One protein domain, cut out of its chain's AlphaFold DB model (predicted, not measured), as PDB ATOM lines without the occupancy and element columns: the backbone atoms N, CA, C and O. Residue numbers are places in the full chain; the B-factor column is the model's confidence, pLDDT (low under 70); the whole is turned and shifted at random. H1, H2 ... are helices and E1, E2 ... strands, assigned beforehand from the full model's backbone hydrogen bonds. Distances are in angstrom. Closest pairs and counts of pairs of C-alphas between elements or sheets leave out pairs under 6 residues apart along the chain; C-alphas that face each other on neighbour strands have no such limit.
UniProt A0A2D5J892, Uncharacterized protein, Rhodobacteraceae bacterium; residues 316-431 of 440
ATOM      1  N   GLU A 316      26.165 -64.912  24.614       47.25
ATOM      2  CA  GLU A 316      25.260 -65.319  25.693       47.25
ATOM      3  C   GLU A 316      24.910 -66.800  25.517       47.25
ATOM      4  O   GLU A 316      24.440 -67.216  24.449       47.25
ATOM      5  N   ASP A 317      25.161 -67.598  26.557       53.22
ATOM      6  CA  ASP A 317      24.712 -68.986  26.608       53.22
ATOM      7  C   ASP A 317      23.192 -69.007  26.741       53.22
ATOM      8  O   ASP A 317      22.610 -68.558  27.732       53.22
ATOM      9  N   ILE A 318      22.542 -69.568  25.729       56.56
ATOM     10  CA  ILE A 318      21.120 -69.854  25.783       56.56
ATOM     11  C   ILE A 318      20.998 -71.233  26.418       56.56
ATOM     12  O   ILE A 318      21.702 -72.164  26.025       56.56
ATOM     13  N   ALA A 319      20.119 -71.369  27.416       53.75
ATOM     14  CA  ALA A 319      19.893 -72.648  28.084       53.75
ATOM     15  C   ALA A 319      19.764 -73.771  27.033       53.75
ATOM     16  O   ALA A 319      18.917 -73.655  26.138       53.75
ATOM     17  N   PRO A 320      20.601 -74.826  27.097       52.00
ATOM     18  CA  PRO A 320      20.582 -75.860  26.080       52.00
ATOM     19  C   PRO A 320      19.195 -76.511  26.081       52.00
ATOM     20  O   PRO A 320      18.642 -76.792  27.152       52.00
ATOM     21  N   PRO A 321      18.589 -76.736  24.906       55.06
ATOM     22  CA  PRO A 321      17.301 -77.400  24.856       55.06
ATOM     23  C   PRO A 321      17.425 -78.830  25.390       55.06
ATOM     24  O   PRO A 321      18.455 -79.472  25.177       55.06
ATOM     25  N   PRO A 322      16.390 -79.359  26.068       54.59
ATOM     26  CA  PRO A 322      16.416 -80.736  26.537       54.59
ATOM     27  C   PRO A 322      16.649 -81.672  25.346       54.59
ATOM     28  O   PRO A 322      15.878 -81.673  24.383       54.59
ATOM     29  N   GLY A 323      17.735 -82.444  25.403       51.59
ATOM     30  CA  GLY A 323      18.058 -83.435  24.386       51.59
ATOM     31  C   GLY A 323      16.972 -84.507  24.280       51.59
ATOM     32  O   GLY A 323      16.253 -84.803  25.239       51.59
ATOM     33  N   LEU A 324      16.860 -85.122  23.103       49.00
ATOM     34  CA  LEU A 324      16.075 -86.340  22.943       49.00
ATOM     35  C   LEU A 324      16.833 -87.485  23.620       49.00
ATOM     36  O   LEU A 324      17.716 -88.100  23.033       49.00
ATOM     37  N   ALA A 325      16.463 -87.808  24.863       47.38
ATOM     38  CA  ALA A 325      16.772 -89.127  25.402       47.38
ATOM     39  C   ALA A 325      16.148 -90.170  24.461       47.38
ATOM     40  O   ALA A 325      14.976 -90.035  24.099       47.38
ATOM     41  N   ALA A 326      16.955 -91.149  24.033       45.94
ATOM     42  CA  ALA A 326      16.651 -92.130  22.990       45.94
ATOM     43  C   ALA A 326      15.152 -92.468  22.899       45.94
ATOM     44  O   ALA A 326      14.612 -93.174  23.751       45.94
ATOM     45  N   SER A 327      14.461 -91.961  21.870       42.38
ATOM     46  CA  SER A 327      13.066 -92.335  21.637       42.38
ATOM     47  C   SER A 327      12.742 -92.535  20.150       42.38
ATOM     48  O   SER A 327      12.869 -91.645  19.312       42.38
ATOM     49  N   GLN A 328      12.371 -93.790  19.864       46.00
ATOM     50  CA  GLN A 328      11.647 -94.391  18.727       46.00
ATOM     51  C   GLN A 328      12.028 -94.061  17.271       46.00
ATOM     52  O   GLN A 328      11.454 -94.664  16.366       46.00
ATOM     53  N   THR A 329      13.003 -93.198  17.001       54.09
ATOM     54  CA  THR A 329      13.378 -92.805  15.634       54.09
ATOM     55  C   THR A 329      14.883 -92.882  15.438       54.09
ATOM     56  O   THR A 329      15.565 -91.912  15.709       54.09
ATOM     57  N   GLY A 330      15.368 -94.056  15.012       74.44
ATOM     58  CA  GLY A 330      16.624 -94.384  14.302       74.44
ATOM     59  C   GLY A 330      17.982 -93.719  14.608       74.44
ATOM     60  O   GLY A 330      18.985 -94.332  14.300       74.44
ATOM     61  N   MET A 331      18.075 -92.515  15.159       83.88
ATOM     62  CA  MET A 331      19.313 -91.801  15.464       83.88
ATOM     63  C   MET A 331      19.344 -91.431  16.952       83.88
ATOM     64  O   MET A 331      18.315 -91.119  17.556       83.88
ATOM     65  N   HIS A 332      20.540 -91.406  17.520       82.56
ATOM     66  CA  HIS A 332      20.869 -90.816  18.809       82.56
ATOM     67  C   HIS A 332      21.296 -89.369  18.576       82.56
ATOM     68  O   HIS A 332      22.178 -89.138  17.759       82.56
ATOM     69  N   VAL A 333      20.669 -88.401  19.248       83.44
ATOM     70  CA  VAL A 333      20.944 -86.972  19.040       83.44
ATOM     71  C   VAL A 333      20.982 -86.249  20.377       83.44
ATOM     72  O   VAL A 333      20.088 -86.412  21.208       83.44
ATOM     73  N   TRP A 334      21.980 -85.393  20.545       82.44
ATOM     74  CA  TRP A 334      22.139 -84.546  21.712       82.44
ATOM     75  C   TRP A 334      22.699 -83.180  21.315       82.44
ATOM     76  O   TRP A 334      23.561 -83.096  20.446       82.44
ATOM     77  N   VAL A 335      22.217 -82.117  21.960       79.81
ATOM     78  CA  VAL A 335      22.766 -80.758  21.848       79.81
ATOM     79  C   VAL A 335      23.452 -80.455  23.172       79.81
ATOM     80  O   VAL A 335      22.800 -80.420  24.213       79.81
ATOM     81  N   ASP A 336      24.767 -80.268  23.136       72.12
ATOM     82  CA  ASP A 336      25.567 -79.940  24.314       72.12
ATOM     83  C   ASP A 336      25.421 -78.465  24.681       72.12
ATOM     84  O   ASP A 336      25.360 -78.116  25.861       72.12
ATOM     85  N   ARG A 337      25.383 -77.595  23.664       70.62
ATOM     86  CA  ARG A 337      25.457 -76.147  23.845       70.62
ATOM     87  C   ARG A 337      24.659 -75.408  22.781       70.62
ATOM     88  O   ARG A 337      24.650 -75.800  21.614       70.62
ATOM     89  N   ALA A 338      24.019 -74.320  23.201       70.25
ATOM     90  CA  ALA A 338      23.425 -73.325  22.326       70.25
ATOM     91  C   ALA A 338      23.997 -71.948  22.690       70.25
ATOM     92  O   ALA A 338      23.732 -71.436  23.774       70.25
ATOM     93  N   THR A 339      24.781 -71.350  21.799       63.91
ATOM     94  CA  THR A 339      25.437 -70.060  22.052       63.91
ATOM     95  C   THR A 339      24.980 -69.052  21.015       63.91
ATOM     96  O   THR A 339      24.943 -69.349  19.821       63.91
ATOM     97  N   ARG A 340      24.631 -67.844  21.455       60.91
ATOM     98  CA  ARG A 340      24.360 -66.733  20.544       60.91
ATOM     99  C   ARG A 340      25.578 -65.830  20.431       60.91
ATOM    100  O   ARG A 340      26.140 -65.441  21.447       60.91
ATOM    101  N   CYS A 341      25.899 -65.420  19.210       54.06
ATOM    102  CA  CYS A 341      26.827 -64.328  18.940       54.06
ATOM    103  C   CYS A 341      26.211 -63.400  17.883       54.06
ATOM    104  O   CYS A 341      25.973 -63.819  16.750       54.06
ATOM    105  N   GLY A 342      25.895 -62.154  18.253       60.91
ATOM    106  CA  GLY A 342      25.229 -61.203  17.350       60.91
ATOM    107  C   GLY A 342      23.882 -61.721  16.824       60.91
ATOM    108  O   GLY A 342      23.019 -62.111  17.611       60.91
ATOM    109  N   ASP A 343      23.711 -61.749  15.502       62.28
ATOM    110  CA  ASP A 343      22.517 -62.280  14.823       62.28
ATOM    111  C   ASP A 343      22.710 -63.732  14.352       62.28
ATOM    112  O   ASP A 343      22.162 -64.152  13.333       62.28
ATOM    113  N   ALA A 344      23.521 -64.512  15.070       61.28
ATOM    114  CA  ALA A 344      23.731 -65.927  14.803       61.28
ATOM    115  C   ALA A 344      23.586 -66.782  16.063       61.28
ATOM    116  O   ALA A 344      23.963 -66.394  17.172       61.28
ATOM    117  N   LEU A 345      23.040 -67.973  15.856       69.31
ATOM    118  CA  LEU A 345      22.902 -69.040  16.824       69.31
ATOM    119  C   LEU A 345      23.797 -70.205  16.422       69.31
ATOM    120  O   LEU A 345      23.709 -70.723  15.307       69.31
ATOM    121  N   PHE A 346      24.565 -70.674  17.392       67.94
ATOM    122  CA  PHE A 346      25.399 -71.851  17.290       67.94
ATOM    123  C   PHE A 346      24.811 -72.968  18.122       67.94
ATOM    124  O   PHE A 346      24.555 -72.789  19.310       67.94
ATOM    125  N   LEU A 347      24.607 -74.121  17.497       73.00
ATOM    126  CA  LEU A 347      24.222 -75.345  18.185       73.00
ATOM    127  C   LEU A 347      25.355 -76.347  18.048       73.00
ATOM    128  O   LEU A 347      25.705 -76.732  16.933       73.00
ATOM    129  N   GLU A 348      25.903 -76.780  19.173       75.19
ATOM    130  CA  GLU A 348      26.916 -77.827  19.229       75.19
ATOM    131  C   GLU A 348      26.314 -79.078  19.849       75.19
ATOM    132  O   GLU A 348      25.536 -79.004  20.801       75.19
ATOM    133  N   GLY A 349      26.665 -80.233  19.305       80.75
ATOM    134  CA  GLY A 349      26.080 -81.484  19.742       80.75
ATOM    135  C   GLY A 349      26.760 -82.702  19.153       80.75
ATOM    136  O   GLY A 349      27.846 -82.634  18.572       80.75
ATOM    137  N   TRP A 350      26.084 -83.832  19.277       85.94
ATOM    138  CA  TRP A 350      26.421 -85.052  18.565       85.94
ATOM    139  C   TRP A 350      25.161 -85.757  18.075       85.94
ATOM    140  O   TRP A 350      24.094 -85.679  18.683       85.94
ATOM    141  N   ALA A 351      25.285 -86.410  16.928       86.50
ATOM    142  CA  ALA A 351      24.239 -87.180  16.296       86.50
ATOM    143  C   ALA A 351      24.842 -88.414  15.617       86.50
ATOM    144  O   ALA A 351      25.758 -88.305  14.799       86.50
ATOM    145  N   ALA A 352      24.309 -89.585  15.947       85.19
ATOM    146  CA  ALA A 352      24.781 -90.869  15.451       85.19
ATOM    147  C   ALA A 352      23.603 -91.766  15.061       85.19
ATOM    148  O   ALA A 352      22.542 -91.698  15.679       85.19
ATOM    149  N   GLY A 353      23.781 -92.626  14.060       82.81
ATOM    150  CA  GLY A 353      22.821 -93.699  13.786       82.81
ATOM    151  C   GLY A 353      22.818 -94.786  14.869       82.81
ATOM    152  O   GLY A 353      23.559 -94.683  15.848       82.81
ATOM    153  N   PRO A 354      22.006 -95.849  14.705       79.25
ATOM    154  CA  PRO A 354      21.822 -96.883  15.729       79.25
ATOM    155  C   PRO A 354      23.134 -97.562  16.135       79.25
ATOM    156  O   PRO A 354      23.351 -97.853  17.307       79.25
ATOM    157  N   ASP A 355      24.017 -97.757  15.154       76.81
ATOM    158  CA  ASP A 355      25.295 -98.455  15.306       76.81
ATOM    159  C   ASP A 355      26.474 -97.471  15.461       76.81
ATOM    160  O   ASP A 355      27.627 -97.809  15.209       76.81
ATOM    161  N   GLY A 356      26.198 -96.207  15.804       76.62
ATOM    162  CA  GLY A 356      27.228 -95.173  15.909       76.62
ATOM    163  C   GLY A 356      27.688 -94.605  14.564       76.62
ATOM    164  O   GLY A 356      28.716 -93.932  14.507       76.62
ATOM    165  N   CYS A 357      26.970 -94.864  13.463       79.81
ATOM    166  CA  CYS A 357      27.361 -94.326  12.160       79.81
ATOM    167  C   CYS A 357      27.231 -92.786  12.115       79.81
ATOM    168  O   CYS A 357      26.324 -92.232  12.748       79.81
ATOM    169  N   PRO A 358      28.123 -92.088  11.387       78.50
ATOM    170  CA  PRO A 358      28.121 -90.629  11.317       78.50
ATOM    171  C   PRO A 358      26.843 -90.069  10.688       78.50
ATOM    172  O   PRO A 358      26.196 -90.720   9.866       78.50
ATOM    173  N   THR A 359      26.499 -88.833  11.044       81.88
ATOM    174  CA  THR A 359      25.380 -88.129  10.411       81.88
ATOM    175  C   THR A 359      25.775 -87.715   8.992       81.88
ATOM    176  O   THR A 359      26.845 -87.157   8.768       81.88
ATOM    177  N   GLU A 360      24.902 -87.985   8.022       76.81
ATOM    178  CA  GLU A 360      25.116 -87.625   6.613       76.81
ATOM    179  C   GLU A 360      24.501 -86.269   6.269       76.81
ATOM    180  O   GLU A 360      24.945 -85.582   5.346       76.81
ATOM    181  N   ARG A 361      23.420 -85.905   6.969       79.94
ATOM    182  CA  ARG A 361      22.680 -84.677   6.698       79.94
ATOM    183  C   ARG A 361      21.919 -84.179   7.920       79.94
ATOM    184  O   ARG A 361      21.315 -84.968   8.651       79.94
ATOM    185  N   ILE A 362      21.912 -82.855   8.077       83.00
ATOM    186  CA  ILE A 362      21.110 -82.112   9.045       83.00
ATOM    187  C   ILE A 362      20.308 -81.057   8.280       83.00
ATOM    188  O   ILE A 362      20.880 -80.092   7.779       83.00
ATOM    189  N   ASP A 363      18.994 -81.243   8.176       82.31
ATOM    190  CA  ASP A 363      18.093 -80.221   7.643       82.31
ATOM    191  C   ASP A 363      17.607 -79.321   8.773       82.31
ATOM    192  O   ASP A 363      17.216 -79.813   9.834       82.31
ATOM    193  N   VAL A 364      17.567 -78.012   8.529       83.25
ATOM    194  CA  VAL A 364      17.036 -77.053   9.496       83.25
ATOM    195  C   VAL A 364      15.846 -76.313   8.915       83.25
ATOM    196  O   VAL A 364      15.894 -75.762   7.818       83.25
ATOM    197  N   VAL A 365      14.759 -76.288   9.677       82.19
ATOM    198  CA  VAL A 365      13.600 -75.434   9.426       82.19
ATOM    199  C   VAL A 365      13.510 -74.442  10.574       82.19
ATOM    200  O   VAL A 365      13.431 -74.851  11.728       82.19
ATOM    201  N   ARG A 366      13.522 -73.149  10.255       84.81
ATOM    202  CA  ARG A 366      13.338 -72.044  11.197       84.81
ATOM    203  C   ARG A 366      12.018 -71.354  10.884       84.81
ATOM    204  O   ARG A 366      11.812 -70.924   9.751       84.81
ATOM    205  N   ASP A 367      11.124 -71.258  11.861       82.94
ATOM    206  CA  ASP A 367       9.833 -70.558  11.750       82.94
ATOM    207  C   ASP A 367       9.004 -71.003  10.539       82.94
ATOM    208  O   ASP A 367       8.482 -70.202   9.767       82.94
ATOM    209  N   ALA A 368       8.927 -72.325  10.355       78.56
ATOM    210  CA  ALA A 368       8.273 -72.994   9.225       78.56
ATOM    211  C   ALA A 368       8.869 -72.691   7.832       78.56
ATOM    212  O   ALA A 368       8.329 -73.146   6.823       78.56
ATOM    213  N   THR A 369      10.004 -71.993   7.763       77.00
ATOM    214  CA  THR A 369      10.794 -71.795   6.542       77.00
ATOM    215  C   THR A 369      12.065 -72.628   6.572       77.00
ATOM    216  O   THR A 369      12.717 -72.750   7.607       77.00
ATOM    217  N   GLN A 370      12.422 -73.236   5.441       74.19
ATOM    218  CA  GLN A 370      13.699 -73.934   5.328       74.19
ATOM    219  C   GLN A 370      14.824 -72.920   5.554       74.19
ATOM    220  O   GLN A 370      14.871 -71.888   4.887       74.19
ATOM    221  N   ALA A 371      15.679 -73.198   6.531       68.50
ATOM    222  CA  ALA A 371      16.892 -72.436   6.754       68.50
ATOM    223  C   ALA A 371      18.021 -73.142   5.999       68.50
ATOM    224  O   ALA A 371      18.039 -74.373   5.943       68.50
ATOM    225  N   GLU A 372      18.956 -72.388   5.433       59.81
ATOM    226  CA  GLU A 372      20.213 -72.946   4.939       59.81
ATOM    227  C   GLU A 372      21.254 -72.830   6.060       59.81
ATOM    228  O   GLU A 372      21.883 -71.782   6.205       59.81
ATOM    229  N   PRO A 373      21.385 -73.843   6.941       62.03
ATOM    230  CA  PRO A 373      22.424 -73.828   7.956       62.03
ATOM    231  C   PRO A 373      23.792 -73.989   7.299       62.03
ATOM    232  O   PRO A 373      23.955 -74.782   6.368       62.03
ATOM    233  N   VAL A 374      24.814 -73.373   7.891       53.00
ATOM    234  CA  VAL A 374      26.164 -73.928   7.756       53.00
ATOM    235  C   VAL A 374      26.284 -75.043   8.791       53.00
ATOM    236  O   VAL A 374      26.311 -74.788   9.996       53.00
ATOM    237  N   ALA A 375      26.269 -76.290   8.321       63.22
ATOM    238  CA  ALA A 375      26.327 -77.480   9.158       63.22
ATOM    239  C   ALA A 375      27.689 -78.166   9.027       63.22
ATOM    240  O   ALA A 375      28.031 -78.693   7.971       63.22
ATOM    241  N   PHE A 376      28.438 -78.212  10.123       54.69
ATOM    242  CA  PHE A 376      29.652 -79.006  10.251       54.69
ATOM    243  C   PHE A 376      29.280 -80.327  10.912       54.69
ATOM    244  O   PHE A 376      28.874 -80.350  12.072       54.69
ATOM    245  N   GLN A 377      29.376 -81.427  10.179       70.00
ATOM    246  CA  GLN A 377      29.039 -82.760  10.677       70.00
ATOM    247  C   GLN A 377      30.303 -83.573  10.925       70.00
ATOM    248  O   GLN A 377      31.386 -83.228  10.455       70.00
ATOM    249  N   ASN A 378      30.133 -84.672  11.652       65.06
ATOM    250  CA  ASN A 378      31.149 -85.686  11.887       65.06
ATOM    251  C   ASN A 378      32.393 -85.117  12.573       65.06
ATOM    252  O   ASN A 378      33.517 -85.445  12.224       65.06
ATOM    253  N   GLN A 379      32.190 -84.244  13.560       67.62
ATOM    254  CA  GLN A 379      33.252 -83.754  14.436       67.62
ATOM    255  C   GLN A 379      33.665 -84.852  15.427       67.62
ATOM    256  O   GLN A 379      32.837 -85.646  15.875       67.62
ATOM    257  N   HIS A 380      34.946 -84.907  15.787       64.94
ATOM    258  CA  HIS A 380      35.462 -85.930  16.697       64.94
ATOM    259  C   HIS A 380      34.957 -85.733  18.142       64.94
ATOM    260  O   HIS A 380      35.153 -84.672  18.732       64.94
ATOM    261  N   ARG A 381      34.362 -86.778  18.729       72.19
ATOM    262  CA  ARG A 381      33.694 -86.821  20.040       72.19
ATOM    263  C   ARG A 381      33.977 -88.133  20.776       72.19
ATOM    264  O   ARG A 381      33.139 -89.026  20.877       72.19
ATOM    265  N   SER A 382      35.195 -88.270  21.294       69.12
ATOM    266  CA  SER A 382      35.602 -89.452  22.073       69.12
ATOM    267  C   SER A 382      34.862 -89.593  23.404       69.12
ATOM    268  O   SER A 382      34.749 -90.692  23.932       69.12
ATOM    269  N   ASP A 383      34.356 -88.488  23.947       72.50
ATOM    270  CA  ASP A 383      33.518 -88.460  25.144       72.50
ATOM    271  C   ASP A 383      32.194 -89.216  24.954       72.50
ATOM    272  O   ASP A 383      31.690 -89.808  25.904       72.50
ATOM    273  N   VAL A 384      31.670 -89.278  23.727       74.00
ATOM    274  CA  VAL A 384      30.422 -89.993  23.421       74.00
ATOM    275  C   VAL A 384      30.603 -91.511  23.525       74.00
ATOM    276  O   VAL A 384      29.719 -92.191  24.048       74.00
ATOM    277  N   LEU A 385      31.767 -92.049  23.137       65.38
ATOM    278  CA  LEU A 385      32.076 -93.481  23.287       65.38
ATOM    279  C   LEU A 385      32.063 -93.945  24.745       65.38
ATOM    280  O   LEU A 385      31.683 -95.076  25.034       65.38
ATOM    281  N   MET A 386      32.447 -93.067  25.675       62.09
ATOM    282  CA  MET A 386      32.475 -93.385  27.108       62.09
ATOM    283  C   MET A 386      31.074 -93.615  27.689       62.09
ATOM    284  O   MET A 386      30.943 -94.219  28.751       62.09
ATOM    285  N   VAL A 387      30.037 -93.113  27.014       65.75
ATOM    286  CA  VAL A 387      28.629 -93.237  27.417       65.75
ATOM    287  C   VAL A 387      27.895 -94.272  26.554       65.75
ATOM    288  O   VAL A 387      26.934 -94.890  27.014       65.75
ATOM    289  N   HIS A 388      28.369 -94.501  25.327       70.12
ATOM    290  CA  HIS A 388      27.800 -95.427  24.352       70.12
ATOM    291  C   HIS A 388      28.851 -96.447  23.889       70.12
ATOM    292  O   HIS A 388      29.386 -96.344  22.788       70.12
ATOM    293  N   GLU A 389      29.113 -97.463  24.724       62.69
ATOM    294  CA  GLU A 389      30.122 -98.517  24.476       62.69
ATOM    295  C   GLU A 389      29.910 -99.308  23.169       62.69
ATOM    296  O   GLU A 389      30.817 -99.996  22.716       62.69
ATOM    297  N   SER A 390      28.718 -99.237  22.569       67.75
ATOM    298  CA  SER A 390      28.371 -99.912  21.313       67.75
ATOM    299  C   SER A 390      28.691 -99.106  20.051       67.75
ATOM    300  O   SER A 390      28.363 -99.560  18.960       67.75
ATOM    301  N   PHE A 391      29.221 -97.888  20.175       78.38
ATOM    302  CA  PHE A 391      29.603 -97.080  19.020       78.38
ATOM    303  C   PHE A 391      31.051 -97.371  18.634       78.38
ATOM    304  O   PHE A 391      31.958 -97.261  19.452       78.38
ATOM    305  N   ASP A 392      31.274 -97.659  17.356       68.19
ATOM    306  CA  ASP A 392      32.615 -97.941  16.829       68.19
ATOM    307  C   ASP A 392      33.256 -96.706  16.162       68.19
ATOM    308  O   ASP A 392      34.341 -96.786  15.586       68.19
ATOM    309  N   ASN A 393      32.594 -95.542  16.222       68.12
ATOM    310  CA  ASN A 393      33.022 -94.315  15.551       68.12
ATOM    311  C   ASN A 393      32.961 -93.095  16.481       68.12
ATOM    312  O   ASN A 393      31.953 -92.838  17.137       68.12
ATOM    313  N   THR A 394      34.042 -92.312  16.513       69.88
ATOM    314  CA  THR A 394      34.134 -91.066  17.286       69.88
ATOM    315  C   THR A 394      33.688 -89.831  16.507       69.88
ATOM    316  O   THR A 394      33.496 -88.781  17.107       69.88
ATOM    317  N   TYR A 395      33.512 -89.900  15.191       74.00
ATOM    318  CA  TYR A 395      33.152 -88.760  14.344       74.00
ATOM    319  C   TYR A 395      31.632 -88.598  14.251       74.00
ATOM    320  O   TYR A 395      31.034 -88.744  13.190       74.00
ATOM    321  N   VAL A 396      31.009 -88.312  15.392       80.62
ATOM    322  CA  VAL A 396      29.548 -88.182  15.542       80.62
ATOM    323  C   VAL A 396      29.118 -86.786  15.996       80.62
ATOM    324  O   VAL A 396      27.937 -86.531  16.187       80.62
ATOM    325  N   GLY A 397      30.051 -85.856  16.190       79.25
ATOM    326  CA  GLY A 397      29.745 -84.485  16.587       79.25
ATOM    327  C   GLY A 397      29.144 -83.654  15.453       79.25
ATOM    328  O   GLY A 397      29.412 -83.903  14.279       79.25
ATOM    329  N   PHE A 398      28.384 -82.620  15.797       77.88
ATOM    330  CA  PHE A 398      27.952 -81.602  14.846       77.88
ATOM    331  C   PHE A 398      28.082 -80.192  15.424       77.88
ATOM    332  O   PHE A 398      28.022 -79.987  16.638       77.88
ATOM    333  N   ARG A 399      28.194 -79.215  14.524       71.38
ATOM    334  CA  ARG A 399      27.953 -77.799  14.789       71.38
ATOM    335  C   ARG A 399      27.032 -77.227  13.722       71.38
ATOM    336  O   ARG A 399      27.244 -77.459  12.535       71.38
ATOM    337  N   LEU A 400      26.027 -76.473  14.140       71.50
ATOM    338  CA  LEU A 400      25.128 -75.743  13.253       71.50
ATOM    339  C   LEU A 400      25.278 -74.257  13.515       71.50
ATOM    340  O   LEU A 400      25.192 -73.832  14.663       71.50
ATOM    341  N   ASN A 401      25.444 -73.488  12.448       66.06
ATOM    342  CA  ASN A 401      25.334 -72.040  12.469       66.06
ATOM    343  C   ASN A 401      24.042 -71.631  11.760       66.06
ATOM    344  O   ASN A 401      23.794 -72.016  10.611       66.06
ATOM    345  N   LEU A 402      23.215 -70.875  12.473       69.94
ATOM    346  CA  LEU A 402      21.930 -70.382  12.013       69.94
ATOM    347  C   LEU A 402      21.870 -68.871  12.223       69.94
ATOM    348  O   LEU A 402      21.902 -68.432  13.372       69.94
ATOM    349  N   PRO A 403      21.683 -68.065  11.166       67.38
ATOM    350  CA  PRO A 403      21.282 -66.678  11.348       67.38
ATOM    351  C   PRO A 403      20.004 -66.637  12.195       67.38
ATOM    352  O   PRO A 403      19.088 -67.436  11.975       67.38
ATOM    353  N   ILE A 404      19.908 -65.741  13.167       70.12
ATOM    354  CA  ILE A 404      18.734 -65.598  14.027       70.12
ATOM    355  C   ILE A 404      18.588 -64.145  14.476       70.12
ATOM    356  O   ILE A 404      19.566 -63.494  14.829       70.12
ATOM    357  N   ALA A 405      17.360 -63.629  14.457       71.69
ATOM    358  CA  ALA A 405      17.070 -62.298  14.976       71.69
ATOM    359  C   ALA A 405      16.706 -62.380  16.467       71.69
ATOM    360  O   ALA A 405      16.548 -63.460  17.032       71.69
ATOM    361  N   ALA A 406      16.550 -61.227  17.116       73.31
ATOM    362  CA  ALA A 406      15.894 -61.183  18.417       73.31
ATOM    363  C   ALA A 406      14.418 -61.599  18.314       73.31
ATOM    364  O   ALA A 406      13.700 -61.125  17.430       73.31
ATOM    365  N   GLY A 407      13.954 -62.412  19.264       78.50
ATOM    366  CA  GLY A 407      12.571 -62.873  19.343       78.50
ATOM    367  C   GLY A 407      12.423 -64.363  19.642       78.50
ATOM    368  O   GLY A 407      13.388 -65.077  19.919       78.50
ATOM    369  N   GLU A 408      11.175 -64.823  19.583       81.50
ATOM    370  CA  GLU A 408      10.843 -66.240  19.694       81.50
ATOM    371  C   GLU A 408      11.045 -66.923  18.348       81.50
ATOM    372  O   GLU A 408      10.500 -66.486  17.333       81.50
ATOM    373  N   HIS A 409      11.799 -68.016  18.361       81.56
ATOM    374  CA  HIS A 409      12.077 -68.810  17.177       81.56
ATOM    375  C   HIS A 409      11.791 -70.283  17.432       81.56
ATOM    376  O   HIS A 409      12.135 -70.850  18.472       81.56
ATOM    377  N   SER A 410      11.206 -70.920  16.425       82.56
ATOM    378  CA  SER A 410      11.018 -72.365  16.380       82.56
ATOM    379  C   SER A 410      12.015 -72.977  15.405       82.56
ATOM    380  O   SER A 410      12.046 -72.619  14.228       82.56
ATOM    381  N   LEU A 411      12.836 -73.906  15.889       81.94
ATOM    382  CA  LEU A 411      13.763 -74.669  15.060       81.94
ATOM    383  C   LEU A 411      13.351 -76.135  15.027       81.94
ATOM    384  O   LEU A 411      13.139 -76.753  16.068       81.94
ATOM    385  N   SER A 412      13.312 -76.711  13.833       83.94
ATOM    386  CA  SER A 412      13.213 -78.151  13.620       83.94
ATOM    387  C   SER A 412      14.481 -78.626  12.927       83.94
ATOM    388  O   SER A 412      14.723 -78.291  11.768       83.94
ATOM    389  N   LEU A 413      15.281 -79.408  13.642       85.75
ATOM    390  CA  LEU A 413      16.491 -80.047  13.143       85.75
ATOM    391  C   LEU A 413      16.154 -81.489  12.769       85.75
ATOM    392  O   LEU A 413      15.688 -82.247  13.620       85.75
ATOM    393  N   ARG A 414      16.379 -81.895  11.523       86.88
ATOM    394  CA  ARG A 414      16.233 -83.289  11.094       86.88
ATOM    395  C   ARG A 414      17.601 -83.868  10.777       86.88
ATOM    396  O   ARG A 414      18.241 -83.436   9.831       86.88
ATOM    397  N   PHE A 415      17.998 -84.874  11.540       87.06
ATOM    398  CA  PHE A 415      19.241 -85.619  11.375       87.06
ATOM    399  C   PHE A 415      18.962 -86.883  10.570       87.06
ATOM    400  O   PHE A 415      17.934 -87.531  10.789       87.06
ATOM    401  N   SER A 416      19.866 -87.254   9.667       84.19
ATOM    402  CA  SER A 416      19.745 -88.485   8.880       84.19
ATOM    403  C   SER A 416      21.090 -89.151   8.608       84.19
ATOM    404  O   SER A 416      22.090 -88.465   8.397       84.19
ATOM    405  N   ALA A 417      21.072 -90.483   8.607       82.75
ATOM    406  CA  ALA A 417      22.162 -91.358   8.188       82.75
ATOM    407  C   ALA A 417      21.557 -92.598   7.504       82.75
ATOM    408  O   ALA A 417      20.879 -93.414   8.142       82.75
ATOM    409  N   GLY A 418      21.728 -92.723   6.188       80.12
ATOM    410  CA  GLY A 418      21.092 -93.770   5.392       80.12
ATOM    411  C   GLY A 418      19.562 -93.758   5.519       80.12
ATOM    412  O   GLY A 418      18.898 -92.773   5.204       80.12
ATOM    413  N   ALA A 419      18.982 -94.873   5.976       78.81
ATOM    414  CA  ALA A 419      17.538 -94.993   6.208       78.81
ATOM    415  C   ALA A 419      17.089 -94.485   7.593       78.81
ATOM    416  O   ALA A 419      15.886 -94.392   7.852       78.81
ATOM    417  N   ALA A 420      18.030 -94.190   8.493       81.62
ATOM    418  CA  ALA A 420      17.733 -93.675   9.818       81.62
ATOM    419  C   ALA A 420      17.546 -92.157   9.768       81.62
ATOM    420  O   ALA A 420      18.314 -91.432   9.137       81.62
ATOM    421  N   SER A 421      16.528 -91.664  10.471       84.06
ATOM    422  CA  SER A 421      16.330 -90.231  10.667       84.06
ATOM    423  C   SER A 421      15.710 -89.948  12.024       84.06
ATOM    424  O   SER A 421      14.883 -90.736  12.488       84.06
ATOM    425  N   SER A 422      16.053 -88.807  12.612       83.75
ATOM    426  CA  SER A 422      15.420 -88.279  13.819       83.75
ATOM    427  C   SER A 422      15.174 -86.784  13.672       83.75
ATOM    428  O   SER A 422      15.839 -86.107  12.888       83.75
ATOM    429  N   MET A 423      14.187 -86.265  14.396       82.62
ATOM    430  CA  MET A 423      13.835 -84.849  14.378       82.62
ATOM    431  C   MET A 423      13.830 -84.296  15.795       82.62
ATOM    432  O   MET A 423      13.149 -84.827  16.667       82.62
ATOM    433  N   MET A 424      14.537 -83.190  15.990       80.50
ATOM    434  CA  MET A 424      14.563 -82.421  17.224       80.50
ATOM    435  C   MET A 424      13.881 -81.078  16.990       80.50
ATOM    436  O   MET A 424      14.231 -80.352  16.063       80.50
ATOM    437  N   ASN A 425      12.917 -80.743  17.844       79.31
ATOM    438  CA  ASN A 425      12.281 -79.432  17.841       79.31
ATOM    439  C   ASN A 425      12.788 -78.630  19.033       79.31
ATOM    440  O   ASN A 425      12.756 -79.110  20.166       79.31
ATOM    441  N   ILE A 426      13.231 -77.412  18.769       76.75
ATOM    442  CA  ILE A 426      13.800 -76.495  19.744       76.75
ATOM    443  C   ILE A 426      12.958 -75.222  19.707       76.75
ATOM    444  O   ILE A 426      12.738 -74.641  18.646       76.75
ATOM    445  N   GLN A 427      12.477 -74.803  20.873       76.50
ATOM    446  CA  GLN A 427      11.896 -73.477  21.061       76.50
ATOM    447  C   GLN A 427      12.965 -72.595  21.689       76.50
ATOM    448  O   GLN A 427      13.515 -72.948  22.732       76.50
ATOM    449  N   LEU A 428      13.273 -71.481  21.037       73.69
ATOM    450  CA  LEU A 428      14.288 -70.540  21.484       73.69
ATOM    451  C   LEU A 428      13.645 -69.206  21.793       73.69
ATOM    452  O   LEU A 428      12.849 -68.696  21.007       73.69
ATOM    453  N   GLN A 429      14.059 -68.630  22.915       74.06
ATOM    454  CA  GLN A 429      13.822 -67.230  23.204       74.06
ATOM    455  C   GLN A 429      15.147 -66.492  23.059       74.06
ATOM    456  O   GLN A 429      16.074 -66.734  23.829       74.06
ATOM    457  N   ILE A 430      15.233 -65.620  22.058       69.38
ATOM    458  CA  ILE A 430      16.445 -64.884  21.714       69.38
ATOM    459  C   ILE A 430      16.307 -63.440  22.233       69.38
ATOM    460  O   ILE A 430      15.476 -62.691  21.711       69.38
ATOM    461  N   PRO A 431      17.075 -63.021  23.258       65.19
ATOM    462  CA  PRO A 431      16.914 -61.708  23.893       65.19
ATOM    463  C   PRO A 431      17.086 -60.522  22.927       65.19
ATOM    464  O   PRO A 431      17.835 -60.588  21.961       65.19
TER     465      PRO A 431
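What this domain is: This is residues 316 to 431 of the 440 residues of an uncharacterized protein of Rhodobacteraceae bacterium (UniProt A0A2D5J892). Two strongly twisted sheets lie face to face as a sandwich, five strands over four, with the strands of the one at 32 degrees to those of the other. The small helix H1 and the loop after it sit at one end, and the unnamed stretch 319 to 331 leads from E1, at the other end, to the start of E2. The printed part has 116 residues, with nine named strands and one named helix in the order E1 E2 E3 E4 E5 E6 H1 E7 E8 E9. The class is mostly strand; the sheets run E1 E2 E3 E7 E6 and E5 E4 E8 E9, both antiparallel throughout. The whole is compact, with a radius of gyration of the C-alphas of 13.7 A, and elongated, spanning 41 by 26 by 23 A.

Where its parts are: E1, residues 316 to 318, begins with C-alpha 316 at (25.260, -65.319, 25.693). E2, residues 332 to 341, is 27.2 A long, and E3, residues 344 to 352, is 25.0 A. E4 holds residues 361 to 366, E5 369 to 371 and E6 374 to 380; E6 is 17.6 A long. H1 is residues 382 to 385. E7, residues 395 to 403, is 25.2 A long, from C-alpha 395 at (33.152, -88.760, 14.344). E8, residues 407 to 417, is 32.1 A, and E9, residues 420 to 430, is 31.2 A, ending with C-alpha 430 at (16.445, -64.884, 21.714).

How they stand to each other: E1, E2 and E3 form a meander, each strand the antiparallel neighbour of the one before. In the hairpin E1 and E2, N 318 and O 338 are 3.0 A apart; in the hairpin E2 and E3, N 334 and O 350 are 2.8 A apart. E3 pairs with E7, N 347 and O 400 at 2.9 A, and E7 with the edge strand E6, N 376 and O 399 at 2.8 A. H1 only grazes this sheet; it is too short for an O i to N i+4 pair, and its one O i to N i+3 pair is within range. In the other sheet, the hairpin E4 and E5 has N 371 and O 364 at 2.9 A, E4 and E8 have N 363 and O 414 at 2.8 A, and the hairpin E8 and E9 has N 413 and O 424 at 2.8 A. E5 runs on into E6 across a break of 2 residues, at 52 degrees. Between the sheets, the closest C-alphas of E4 and E6 are those of Ile 362 and Ala 375, 7.0 A apart. E1 and E5 are apart.

The domain as a whole: The C-alphas of Ser 390 and Ala 406 are the farthest apart, at 40.8 A. The printed part has no cut, and the link E1 to E2, 13 residues, is long. The mean pLDDT of the printed part is 71.6, with 45 residues under 70, among them 316 to 329 and 339 to 346.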